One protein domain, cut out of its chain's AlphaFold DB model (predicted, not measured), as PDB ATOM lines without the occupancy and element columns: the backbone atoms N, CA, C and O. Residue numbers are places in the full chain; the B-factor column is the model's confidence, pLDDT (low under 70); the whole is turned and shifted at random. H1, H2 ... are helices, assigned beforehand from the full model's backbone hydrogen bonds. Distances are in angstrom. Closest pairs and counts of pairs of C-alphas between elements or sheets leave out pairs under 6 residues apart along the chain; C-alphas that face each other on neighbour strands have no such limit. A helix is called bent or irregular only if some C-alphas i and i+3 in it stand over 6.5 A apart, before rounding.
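AT A GLANCE: This is residues 58 to 137 of the 137 residues of an uncharacterized protein of Aspergillus flavus (strain ATCC 200026 / FGSC A1120 / IAM 13836 / NRRL 3357 / JCM 12722 / SRRC 167) (UniProt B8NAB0). A long, bent helix, H2, has a shorter helix, H1, beside its first arm, H2a, and the start of its second, H2b; a loop joins H1 to H2 at one end, and at the other residues 117 to 137 stick out well past H1. The printed part has 80 residues with two named helices, in the order H1, H2, and no named strand, and its class is all helix. The whole is extended, with a radius of gyration of the C-alphas of 21.8 A, and its outline is a rod spanning 75 by 17 by 16 A.

HOW THE PARTS SIT: H1, residues 58 to 77, is followed by a short link of 9 residues. H2, residues 87 to 135, was assigned as one helix by its hydrogen bonds but is bent, with C-alphas 104 and 107 at 6.7 A. Its arms, H2a, residues 87 to 104, and H2b, residues 107 to 135, stand at a steep tilt of 39 degrees. H1 and H2a are near each other, with 9 pairs of C-alphas within 10 A and the closest at 8.5 A. H1 touches H2b with residues 58 to 61 alone, meeting residues 108 to 112; the closest C-alphas are those of Phe 58 and Phe 112, 7.0 A apart. H1 and H2b run opposite ways at a shallow tilt of 24 degrees. In H1, H2a and H2b every O i to N i+4 pair is within hydrogen-bond range.

IN THESE COORDINATES: H1 begins at C-alpha 58 (5.075, -25.934, 44.409) and is 29.1 A long from first to last C-alpha. H2a begins at C-alpha 87 (-26.512, -8.459, 54.395) and is 25.3 A long. H2b is 42.4 A long and ends at C-alpha 135 (37.291, -30.883, 56.272).

THE WHOLE: The two C-alphas farthest apart are those of Ser 83 and Gly 137, at 75.4 A. The printed part has no cut. Residues 80 to 88 and 117 to 137 stand free. Mean pLDDT of the printed part is 87.4; residues 133 to 137 are under 70.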
ATOM      1  N   PHE A  58       4.928 -27.318  44.871       87.62
ATOM      2  CA  PHE A  58       5.075 -25.934  44.409       87.62
ATOM      3  C   PHE A  58       4.191 -25.683  43.187       87.62
ATOM      4  O   PHE A  58       3.423 -24.723  43.181       87.62
ATOM      5  N   GLU A  59       4.221 -26.585  42.205       89.56
ATOM      6  CA  GLU A  59       3.330 -26.521  41.038       89.56
ATOM      7  C   GLU A  59       1.853 -26.677  41.447       89.56
ATOM      8  O   GLU A  59       0.972 -25.939  40.998       89.56
ATOM      9  N   THR A  60       1.569 -27.593  42.376       87.00
ATOM     10  CA  THR A  60       0.213 -27.808  42.910       87.00
ATOM     11  C   THR A  60      -0.320 -26.559  43.617       87.00
ATOM     12  O   THR A  60      -1.492 -26.210  43.477       87.00
ATOM     13  N   PHE A  61       0.528 -25.839  44.354       89.00
ATOM     14  CA  PHE A  61       0.136 -24.587  44.995       89.00
ATOM     15  C   PHE A  61      -0.167 -23.482  43.972       89.00
ATOM     16  O   PHE A  61      -1.180 -22.794  44.098       89.00
ATOM     17  N   VAL A  62       0.667 -23.336  42.935       91.62
ATOM     18  CA  VAL A  62       0.447 -22.344  41.869       91.62
ATOM     19  C   VAL A  62      -0.873 -22.613  41.145       91.62
ATOM     20  O   VAL A  62      -1.706 -21.715  41.019       91.62
ATOM     21  N   THR A  63      -1.116 -23.864  40.758       91.00
ATOM     22  CA  THR A  63      -2.370 -24.253  40.095       91.00
ATOM     23  C   THR A  63      -3.592 -24.079  41.003       91.00
ATOM     24  O   THR A  63      -4.652 -23.667  40.529       91.00
ATOM     25  N   LEU A  64      -3.465 -24.298  42.319       90.69
ATOM     26  CA  LEU A  64      -4.525 -23.969  43.278       90.69
ATOM     27  C   LEU A  64      -4.839 -22.467  43.281       90.69
ATOM     28  O   LEU A  64      -6.015 -22.098  43.299       90.69
ATOM     29  N   CYS A  65      -3.827 -21.594  43.258       93.81
ATOM     30  CA  CYS A  65      -4.044 -20.150  43.186       93.81
ATOM     31  C   CYS A  65      -4.837 -19.757  41.933       93.81
ATOM     32  O   CYS A  65      -5.801 -18.998  42.050       93.81
ATOM     33  N   ASP A  66      -4.498 -20.314  40.770       94.56
ATOM     34  CA  ASP A  66      -5.226 -20.056  39.522       94.56
ATOM     35  C   ASP A  66      -6.692 -20.514  39.606       94.56
ATOM     36  O   ASP A  66      -7.608 -19.778  39.224       94.56
ATOM     37  N   VAL A  67      -6.943 -21.695  40.181       92.00
ATOM     38  CA  VAL A  67      -8.305 -22.216  40.390       92.00
ATOM     39  C   VAL A  67      -9.099 -21.341  41.364       92.00
ATOM     40  O   VAL A  67     -10.280 -21.073  41.127       92.00
ATOM     41  N   LEU A  68      -8.479 -20.861  42.448       93.25
ATOM     42  CA  LEU A  68      -9.127 -19.939  43.383       93.25
ATOM     43  C   LEU A  68      -9.481 -18.620  42.691       93.25
ATOM     44  O   LEU A  68     -10.598 -18.130  42.866       93.25
ATOM     45  N   ILE A  69      -8.581 -18.072  41.872       94.69
ATOM     46  CA  ILE A  69      -8.836 -16.850  41.099       94.69
ATOM     47  C   ILE A  69     -10.045 -17.039  40.175       94.69
ATOM     48  O   ILE A  69     -10.950 -16.197  40.191       94.69
ATOM     49  N   ASP A  70     -10.116 -18.139  39.417       93.38
ATOM     50  CA  ASP A  70     -11.275 -18.426  38.556       93.38
ATOM     51  C   ASP A  70     -12.563 -18.580  39.382       93.38
ATOM     52  O   ASP A  70     -13.602 -18.005  39.050       93.38
ATOM     53  N   CYS A  71     -12.496 -19.277  40.520       91.31
ATOM     54  CA  CYS A  71     -13.639 -19.478  41.407       91.31
ATOM     55  C   CYS A  71     -14.207 -18.149  41.930       91.31
ATOM     56  O   CYS A  71     -15.397 -17.874  41.752       91.31
ATOM     57  N   TYR A  72     -13.372 -17.279  42.509       92.19
ATOM     58  CA  TYR A  72     -13.832 -15.976  42.999       92.19
ATOM     59  C   TYR A  72     -14.273 -15.049  41.864       92.19
ATOM     60  O   TYR A  72     -15.245 -14.314  42.034       92.19
ATOM     61  N   THR A  73     -13.642 -15.120  40.689       93.31
ATOM     62  CA  THR A  73     -14.080 -14.357  39.509       93.31
ATOM     63  C   THR A  73     -15.493 -14.763  39.087       93.31
ATOM     64  O   THR A  73     -16.352 -13.905  38.857       93.31
ATOM     65  N   ARG A  74     -15.790 -16.068  39.070       90.38
ATOM     66  CA  ARG A  74     -17.143 -16.582  38.810       90.38
ATOM     67  C   ARG A  74     -18.128 -16.179  39.899       90.38
ATOM     68  O   ARG A  74     -19.238 -15.774  39.567       90.38
ATOM     69  N   LEU A  75     -17.743 -16.230  41.174       86.81
ATOM     70  CA  LEU A  75     -18.615 -15.791  42.268       86.81
ATOM     71  C   LEU A  75     -18.970 -14.303  42.152       86.81
ATOM     72  O   LEU A  75     -20.127 -13.938  42.341       86.81
ATOM     73  N   ILE A  76     -18.011 -13.453  41.778       88.44
ATOM     74  CA  ILE A  76     -18.253 -12.025  41.531       88.44
ATOM     75  C   ILE A  76     -19.185 -11.828  40.330       88.44
ATOM     76  O   ILE A  76     -20.051 -10.958  40.376       88.44
ATOM     77  N   SER A  77     -19.085 -12.661  39.287       89.56
ATOM     78  CA  SER A  77     -19.983 -12.575  38.124       89.56
ATOM     79  C   SER A  77     -21.466 -12.811  38.460       89.56
ATOM     80  O   SER A  77     -22.342 -12.379  37.713       89.56
ATOM     81  N   LEU A  78     -21.764 -13.435  39.610       87.50
ATOM     82  CA  LEU A  78     -23.129 -13.601  40.128       87.50
ATOM     83  C   LEU A  78     -23.705 -12.312  40.737       87.50
ATOM     84  O   LEU A  78     -24.888 -12.271  41.075       87.50
ATOM     85  N   VAL A  79     -22.888 -11.265  40.890       89.75
ATOM     86  CA  VAL A  79     -23.262  -9.957  41.438       89.75
ATOM     87  C   VAL A  79     -23.272  -8.935  40.294       89.75
ATOM     88  O   VAL A  79     -22.284  -8.235  40.075       89.75
ATOM     89  N   PRO A  80     -24.376  -8.825  39.531       86.12
ATOM     90  CA  PRO A  80     -24.420  -7.984  38.336       86.12
ATOM     91  C   PRO A  80     -24.383  -6.486  38.661       86.12
ATOM     92  O   PRO A  80     -23.926  -5.685  37.847       86.12
ATOM     93  N   THR A  81     -24.883  -6.090  39.836       88.94
ATOM     94  CA  THR A  81     -24.970  -4.691  40.263       88.94
ATOM     95  C   THR A  81     -24.736  -4.546  41.771       88.94
ATOM     96  O   THR A  81     -25.134  -5.416  42.542       88.94
ATOM     97  N   PRO A  82     -24.193  -3.414  42.252       87.50
ATOM     98  CA  PRO A  82     -24.011  -3.180  43.691       87.50
ATOM     99  C   PRO A  82     -25.319  -3.173  44.494       87.50
ATOM    100  O   PRO A  82     -25.312  -3.392  45.701       87.50
ATOM    101  N   SER A  83     -26.457  -2.932  43.837       89.81
ATOM    102  CA  SER A  83     -27.778  -2.904  44.472       89.81
ATOM    103  C   SER A  83     -28.223  -4.254  45.040       89.81
ATOM    104  O   SER A  83     -29.082  -4.275  45.918       89.81
ATOM    105  N   VAL A  84     -27.649  -5.372  44.579       89.69
ATOM    106  CA  VAL A  84     -27.965  -6.709  45.112       89.69
ATOM    107  C   VAL A  84     -27.133  -7.079  46.348       89.69
ATOM    108  O   VAL A  84     -27.409  -8.096  46.986       89.69
ATOM    109  N   CYS A  85     -26.150  -6.252  46.729       91.88
ATOM    110  CA  CYS A  85     -25.294  -6.458  47.898       91.88
ATOM    111  C   CYS A  85     -26.057  -6.208  49.207       91.88
ATOM    112  O   CYS A  85     -25.960  -5.151  49.829       91.88
ATOM    113  N   THR A  86     -26.829  -7.205  49.626       93.94
ATOM    114  CA  THR A  86     -27.545  -7.218  50.907       93.94
ATOM    115  C   THR A  86     -26.732  -7.927  51.990       93.94
ATOM    116  O   THR A  86     -25.812  -8.692  51.697       93.94
ATOM    117  N   VAL A  87     -27.110  -7.733  53.258       94.94
ATOM    118  CA  VAL A  87     -26.512  -8.459  54.395       94.94
ATOM    119  C   VAL A  87     -26.633  -9.975  54.207       94.94
ATOM    120  O   VAL A  87     -25.652 -10.692  54.378       94.94
ATOM    121  N   ALA A  88     -27.802 -10.456  53.769       93.25
ATOM    122  CA  ALA A  88     -28.036 -11.876  53.518       93.25
ATOM    123  C   ALA A  88     -27.091 -12.443  52.446       93.25
ATOM    124  O   ALA A  88     -26.548 -13.533  52.614       93.25
ATOM    125  N   LEU A  89     -26.848 -11.688  51.367       91.81
ATOM    126  CA  LEU A  89     -25.882 -12.085  50.344       91.81
ATOM    127  C   LEU A  89     -24.466 -12.153  50.927       91.81
ATOM    128  O   LEU A  89     -23.774 -13.149  50.723       91.81
ATOM    129  N   GLY A  90     -24.066 -11.142  51.703       91.75
ATOM    130  CA  GLY A  90     -22.782 -11.127  52.409       91.75
ATOM    131  C   GLY A  90     -22.583 -12.367  53.284       91.75
ATOM    132  O   GLY A  90     -21.546 -13.018  53.198       91.75
ATOM    133  N   GLU A  91     -23.604 -12.770  54.044       95.25
ATOM    134  CA  GLU A  91     -23.556 -13.993  54.850       95.25
ATOM    135  C   GLU A  91     -23.400 -15.265  54.005       95.25
ATOM    136  O   GLU A  91     -22.668 -16.177  54.400       95.25
ATOM    137  N   MET A  92     -24.072 -15.357  52.851       92.19
ATOM    138  CA  MET A  92     -23.918 -16.506  51.951       92.19
ATOM    139  C   MET A  92     -22.505 -16.577  51.367       92.19
ATOM    140  O   MET A  92     -21.910 -17.655  51.366       92.19
ATOM    141  N   PHE A  93     -21.942 -15.438  50.953       91.75
ATOM    142  CA  PHE A  93     -20.554 -15.351  50.499       91.75
ATOM    143  C   PHE A  93     -19.577 -15.757  51.602       91.75
ATOM    144  O   PHE A  93     -18.728 -16.610  51.363       91.75
ATOM    145  N   SER A  94     -19.726 -15.234  52.823       93.12
ATOM    146  CA  SER A  94     -18.865 -15.611  53.952       93.12
ATOM    147  C   SER A  94     -18.942 -17.106  54.278       93.12
ATOM    148  O   SER A  94     -17.926 -17.719  54.602       93.12
ATOM    149  N   LYS A  95     -20.126 -17.724  54.170       93.25
ATOM    150  CA  LYS A  95     -20.290 -19.176  54.362       93.25
ATOM    151  C   LYS A  95     -19.605 -19.982  53.259       93.25
ATOM    152  O   LYS A  95     -18.920 -20.956  53.571       93.25
ATOM    153  N   ALA A  96     -19.776 -19.587  51.998       90.75
ATOM    154  CA  ALA A  96     -19.123 -20.240  50.864       90.75
ATOM    155  C   ALA A  96     -17.592 -20.134  50.967       90.75
ATOM    156  O   ALA A  96     -16.887 -21.132  50.859       90.75
ATOM    157  N   ASP A  97     -17.094 -18.944  51.287       92.31
ATOM    158  CA  ASP A  97     -15.683 -18.627  51.486       92.31
ATOM    159  C   ASP A  97     -15.053 -19.428  52.644       92.31
ATOM    160  O   ASP A  97     -13.973 -20.006  52.513       92.31
ATOM    161  N   ALA A  98     -15.768 -19.559  53.766       93.25
ATOM    162  CA  ALA A  98     -15.337 -20.408  54.875       93.25
ATOM    163  C   ALA A  98     -15.231 -21.888  54.472       93.25
ATOM    164  O   ALA A  98     -14.298 -22.577  54.887       93.25
ATOM    165  N   LYS A  99     -16.165 -22.384  53.650       88.12
ATOM    166  CA  LYS A  99     -16.123 -23.755  53.124       88.12
ATOM    167  C   LYS A  99     -14.971 -23.947  52.141       88.12
ATOM    168  O   LYS A  99     -14.257 -24.936  52.269       88.12
ATOM    169  N   LEU A 100     -14.738 -22.990  51.243       89.50
ATOM    170  CA  LEU A 100     -13.623 -23.020  50.297       89.50
ATOM    171  C   LEU A 100     -12.278 -23.099  51.027       89.50
ATOM    172  O   LEU A 100     -11.470 -23.981  50.742       89.50
ATOM    173  N   ARG A 101     -12.077 -22.254  52.047       90.44
ATOM    174  CA  ARG A 101     -10.869 -22.318  52.880       90.44
ATOM    175  C   ARG A 101     -10.709 -23.658  53.582       90.44
ATOM    176  O   ARG A 101      -9.626 -24.229  53.558       90.44
ATOM    177  N   LYS A 102     -11.778 -24.153  54.206       88.62
ATOM    178  CA  LYS A 102     -11.732 -25.385  54.999       88.62
ATOM    179  C   LYS A 102     -11.443 -26.622  54.143       88.62
ATOM    180  O   LYS A 102     -10.657 -27.457  54.562       88.62
ATOM    181  N   ILE A 103     -12.092 -26.733  52.986       84.62
ATOM    182  CA  ILE A 103     -12.087 -27.956  52.173       84.62
ATOM    183  C   ILE A 103     -10.942 -27.945  51.157       84.62
ATOM    184  O   ILE A 103     -10.284 -28.959  50.978       84.62
ATOM    185  N   MET A 104     -10.704 -26.814  50.485       83.50
ATOM    186  CA  MET A 104      -9.768 -26.756  49.353       83.50
ATOM    187  C   MET A 104      -8.410 -26.163  49.724       83.50
ATOM    188  O   MET A 104      -7.399 -26.569  49.166       83.50
ATOM    189  N   VAL A 105      -8.369 -25.197  50.647       89.12
ATOM    190  CA  VAL A 105      -7.130 -24.456  50.943       89.12
ATOM    191  C   VAL A 105      -6.351 -25.077  52.098       89.12
ATOM    192  O   VAL A 105      -5.137 -25.220  51.998       89.12
ATOM    193  N   ALA A 106      -7.030 -25.447  53.187       87.06
ATOM    194  CA  ALA A 106      -6.376 -25.846  54.434       87.06
ATOM    195  C   ALA A 106      -5.386 -27.009  54.249       87.06
ATOM    196  O   ALA A 106      -4.232 -26.884  54.651       87.06
ATOM    197  N   GLY A 107      -5.818 -28.094  53.597       83.12
ATOM    198  CA  GLY A 107      -4.967 -29.261  53.352       83.12
ATOM    199  C   GLY A 107      -3.767 -28.924  52.469       83.12
ATOM    200  O   GLY A 107      -2.630 -29.155  52.860       83.12
ATOM    201  N   VAL A 108      -3.993 -28.292  51.315       83.62
ATOM    202  CA  VAL A 108      -2.913 -27.991  50.358       83.62
ATOM    203  C   VAL A 108      -1.864 -27.051  50.953       83.62
ATOM    204  O   VAL A 108      -0.672 -27.278  50.763       83.62
ATOM    205  N   VAL A 109      -2.281 -26.024  51.702       87.00
ATOM    206  CA  VAL A 109      -1.342 -25.105  52.369       87.00
ATOM    207  C   VAL A 109      -0.508 -25.840  53.413       87.00
ATOM    208  O   VAL A 109       0.705 -25.652  53.453       87.00
ATOM    209  N   GLN A 110      -1.124 -26.709  54.219       87.50
ATOM    210  CA  GLN A 110      -0.391 -27.510  55.199       87.50
ATOM    211  C   GLN A 110       0.652 -28.411  54.521       87.50
ATOM    212  O   GLN A 110       1.816 -28.413  54.916       87.50
ATOM    213  N   GLN A 111       0.260 -29.114  53.456       86.12
ATOM    214  CA  GLN A 111       1.151 -30.008  52.715       86.12
ATOM    215  C   GLN A 111       2.312 -29.248  52.059       86.12
ATOM    216  O   GLN A 111       3.463 -29.685  52.105       86.12
ATOM    217  N   PHE A 112       2.030 -28.068  51.499       88.12
ATOM    218  CA  PHE A 112       3.046 -27.172  50.958       88.12
ATOM    219  C   PHE A 112       4.050 -26.725  52.030       88.12
ATOM    220  O   PHE A 112       5.264 -26.782  51.813       88.12
ATOM    221  N   GLU A 113       3.568 -26.303  53.203       90.81
ATOM    222  CA  GLU A 113       4.428 -25.885  54.313       90.81
ATOM    223  C   GLU A 113       5.320 -27.028  54.815       90.81
ATOM    224  O   GLU A 113       6.514 -26.820  55.068       90.81
ATOM    225  N   ASP A 114       4.762 -28.232  54.943       90.38
ATOM    226  CA  ASP A 114       5.487 -29.414  55.403       90.38
ATOM    227  C   ASP A 114       6.574 -29.832  54.403       90.38
ATOM    228  O   ASP A 114       7.740 -29.995  54.796       90.38
ATOM    229  N   ALA A 115       6.246 -29.888  53.109       88.62
ATOM    230  CA  ALA A 115       7.205 -30.172  52.043       88.62
ATOM    231  C   ALA A 115       8.329 -29.124  51.992       88.62
ATOM    232  O   ALA A 115       9.517 -29.465  51.960       88.62
ATOM    233  N   SER A 116       7.983 -27.835  52.074       90.81
ATOM    234  CA  SER A 116       8.969 -26.751  52.061       90.81
ATOM    235  C   SER A 116       9.924 -26.835  53.258       90.81
ATOM    236  O   SER A 116      11.129 -26.603  53.118       90.81
ATOM    237  N   ARG A 117       9.416 -27.195  54.442       93.56
ATOM    238  CA  ARG A 117      10.226 -27.345  55.659       93.56
ATOM    239  C   ARG A 117      11.147 -28.560  55.588       93.56
ATOM    240  O   ARG A 117      12.288 -28.478  56.047       93.56
ATOM    241  N   MET A 118      10.669 -29.678  55.046       91.31
ATOM    242  CA  MET A 118      11.481 -30.878  54.826       91.31
ATOM    243  C   MET A 118      12.611 -30.617  53.832       91.31
ATOM    244  O   MET A 118      13.767 -30.909  54.146       91.31
ATOM    245  N   ASN A 119      12.311 -29.984  52.697       88.75
ATOM    246  CA  ASN A 119      13.313 -29.651  51.686       88.75
ATOM    247  C   ASN A 119      14.396 -28.728  52.251       88.75
ATOM    248  O   ASN A 119      15.580 -29.027  52.124       88.75
ATOM    249  N   ALA A 120      14.013 -27.682  52.989       91.75
ATOM    250  CA  ALA A 120      14.979 -26.796  53.638       91.75
ATOM    251  C   ALA A 120      15.910 -27.544  54.614       91.75
ATOM    252  O   ALA A 120      17.120 -27.317  54.623       91.75
ATOM    253  N   LYS A 121      15.372 -28.466  55.425       93.88
ATOM    254  CA  LYS A 121      16.184 -29.286  56.342       93.88
ATOM    255  C   LYS A 121      17.159 -30.195  55.591       93.88
ATOM    256  O   LYS A 121      18.306 -30.336  56.017       93.88
ATOM    257  N   ASN A 122      16.708 -30.804  54.496       90.94
ATOM    258  CA  ASN A 122      17.525 -31.699  53.683       90.94
ATOM    259  C   ASN A 122      18.672 -30.950  52.996       90.94
ATOM    260  O   ASN A 122      19.811 -31.408  53.075       90.94
ATOM    261  N   GLU A 123      18.401 -29.775  52.424       90.69
ATOM    262  CA  GLU A 123      19.418 -28.909  51.815       90.69
ATOM    263  C   GLU A 123      20.487 -28.494  52.834       90.69
ATOM    264  O   GLU A 123      21.685 -28.672  52.604       90.69
ATOM    265  N   VAL A 124      20.075 -28.029  54.020       90.75
ATOM    266  CA  VAL A 124      21.012 -27.638  55.089       90.75
ATOM    267  C   VAL A 124      21.868 -28.824  55.552       90.75
ATOM    268  O   VAL A 124      23.079 -28.687  55.733       90.75
ATOM    269  N   SER A 125      21.265 -30.004  55.716       88.62
ATOM    270  CA  SER A 125      21.982 -31.238  56.063       88.62
ATOM    271  C   SER A 125      22.975 -31.652  54.970       88.62
ATOM    272  O   SER A 125      24.108 -32.044  55.269       88.62
ATOM    273  N   GLY A 126      22.588 -31.507  53.700       86.81
ATOM    274  CA  GLY A 126      23.442 -31.745  52.539       86.81
ATOM    275  C   GLY A 126      24.673 -30.842  52.542       86.81
ATOM    276  O   GLY A 126      25.797 -31.343  52.489       86.81
ATOM    277  N   VAL A 127      24.478 -29.532  52.713       87.69
ATOM    278  CA  VAL A 127      25.577 -28.562  52.844       87.69
ATOM    279  C   VAL A 127      26.482 -28.920  54.023       87.69
ATOM    280  O   VAL A 127      27.702 -28.955  53.868       87.69
ATOM    281  N   SER A 128      25.911 -29.258  55.184       79.38
ATOM    282  CA  SER A 128      26.693 -29.664  56.357       79.38
ATOM    283  C   SER A 128      27.574 -30.879  56.070       79.38
ATOM    284  O   SER A 128      28.723 -30.897  56.509       79.38
ATOM    285  N   ARG A 129      27.074 -31.890  55.343       81.75
ATOM    286  CA  ARG A 129      27.891 -33.049  54.951       81.75
ATOM    287  C   ARG A 129      29.003 -32.671  53.986       81.75
ATOM    288  O   ARG A 129      30.105 -33.171  54.153       81.75
ATOM    289  N   VAL A 130      28.734 -31.825  52.994       82.31
ATOM    290  CA  VAL A 130      29.753 -31.416  52.013       82.31
ATOM    291  C   VAL A 130      30.865 -30.616  52.695       82.31
ATOM    292  O   VAL A 130      32.042 -30.885  52.470       82.31
ATOM    293  N   VAL A 131      30.506 -29.681  53.576       80.88
ATOM    294  CA  VAL A 131      31.470 -28.806  54.257       80.88
ATOM    295  C   VAL A 131      32.267 -29.556  55.329       80.88
ATOM    296  O   VAL A 131      33.491 -29.462  55.341       80.88
ATOM    297  N   LEU A 132      31.620 -30.325  56.217       72.81
ATOM    298  CA  LEU A 132      32.343 -31.086  57.250       72.81
ATOM    299  C   LEU A 132      33.023 -32.338  56.688       72.81
ATOM    300  O   LEU A 132      34.107 -32.694  57.141       72.81
ATOM    301  N   GLY A 133      32.413 -32.999  55.704       65.06
ATOM    302  CA  GLY A 133      33.000 -34.156  55.030       65.06
ATOM    303  C   GLY A 133      34.241 -33.792  54.216       65.06
ATOM    304  O   GLY A 133      35.154 -34.604  54.131       65.06
ATOM    305  N   GLY A 134      34.319 -32.566  53.686       62.00
ATOM    306  CA  GLY A 134      35.519 -32.043  53.028       62.00
ATOM    307  C   GLY A 134      36.624 -31.571  53.983       62.00
ATOM    308  O   GLY A 134      37.762 -31.439  53.554       62.00
ATOM    309  N   LEU A 135      36.316 -31.325  55.262       54.44
ATOM    310  CA  LEU A 135      37.291 -30.883  56.272       54.44
ATOM    311  C   LEU A 135      37.962 -32.059  57.015       54.44
ATOM    312  O   LEU A 135      38.988 -31.875  57.662       54.44
ATOM    313  N   LEU A 136      37.368 -33.253  56.941       55.03
ATOM    314  CA  LEU A 136      37.858 -34.495  57.556       55.03
ATOM    315  C   LEU A 136      38.473 -35.479  56.536       55.03
ATOM    316  O   LEU A 136      38.764 -36.617  56.907       55.03
ATOM    317  N   GLY A 137      38.634 -35.053  55.277       49.66
ATOM    318  CA  GLY A 137      39.320 -35.792  54.209       49.66
ATOM    319  C   GLY A 137      40.788 -35.420  54.075       49.66
ATOM    320  O   GLY A 137      41.119 -34.236  54.316       49.66
TER     321      GLY A 137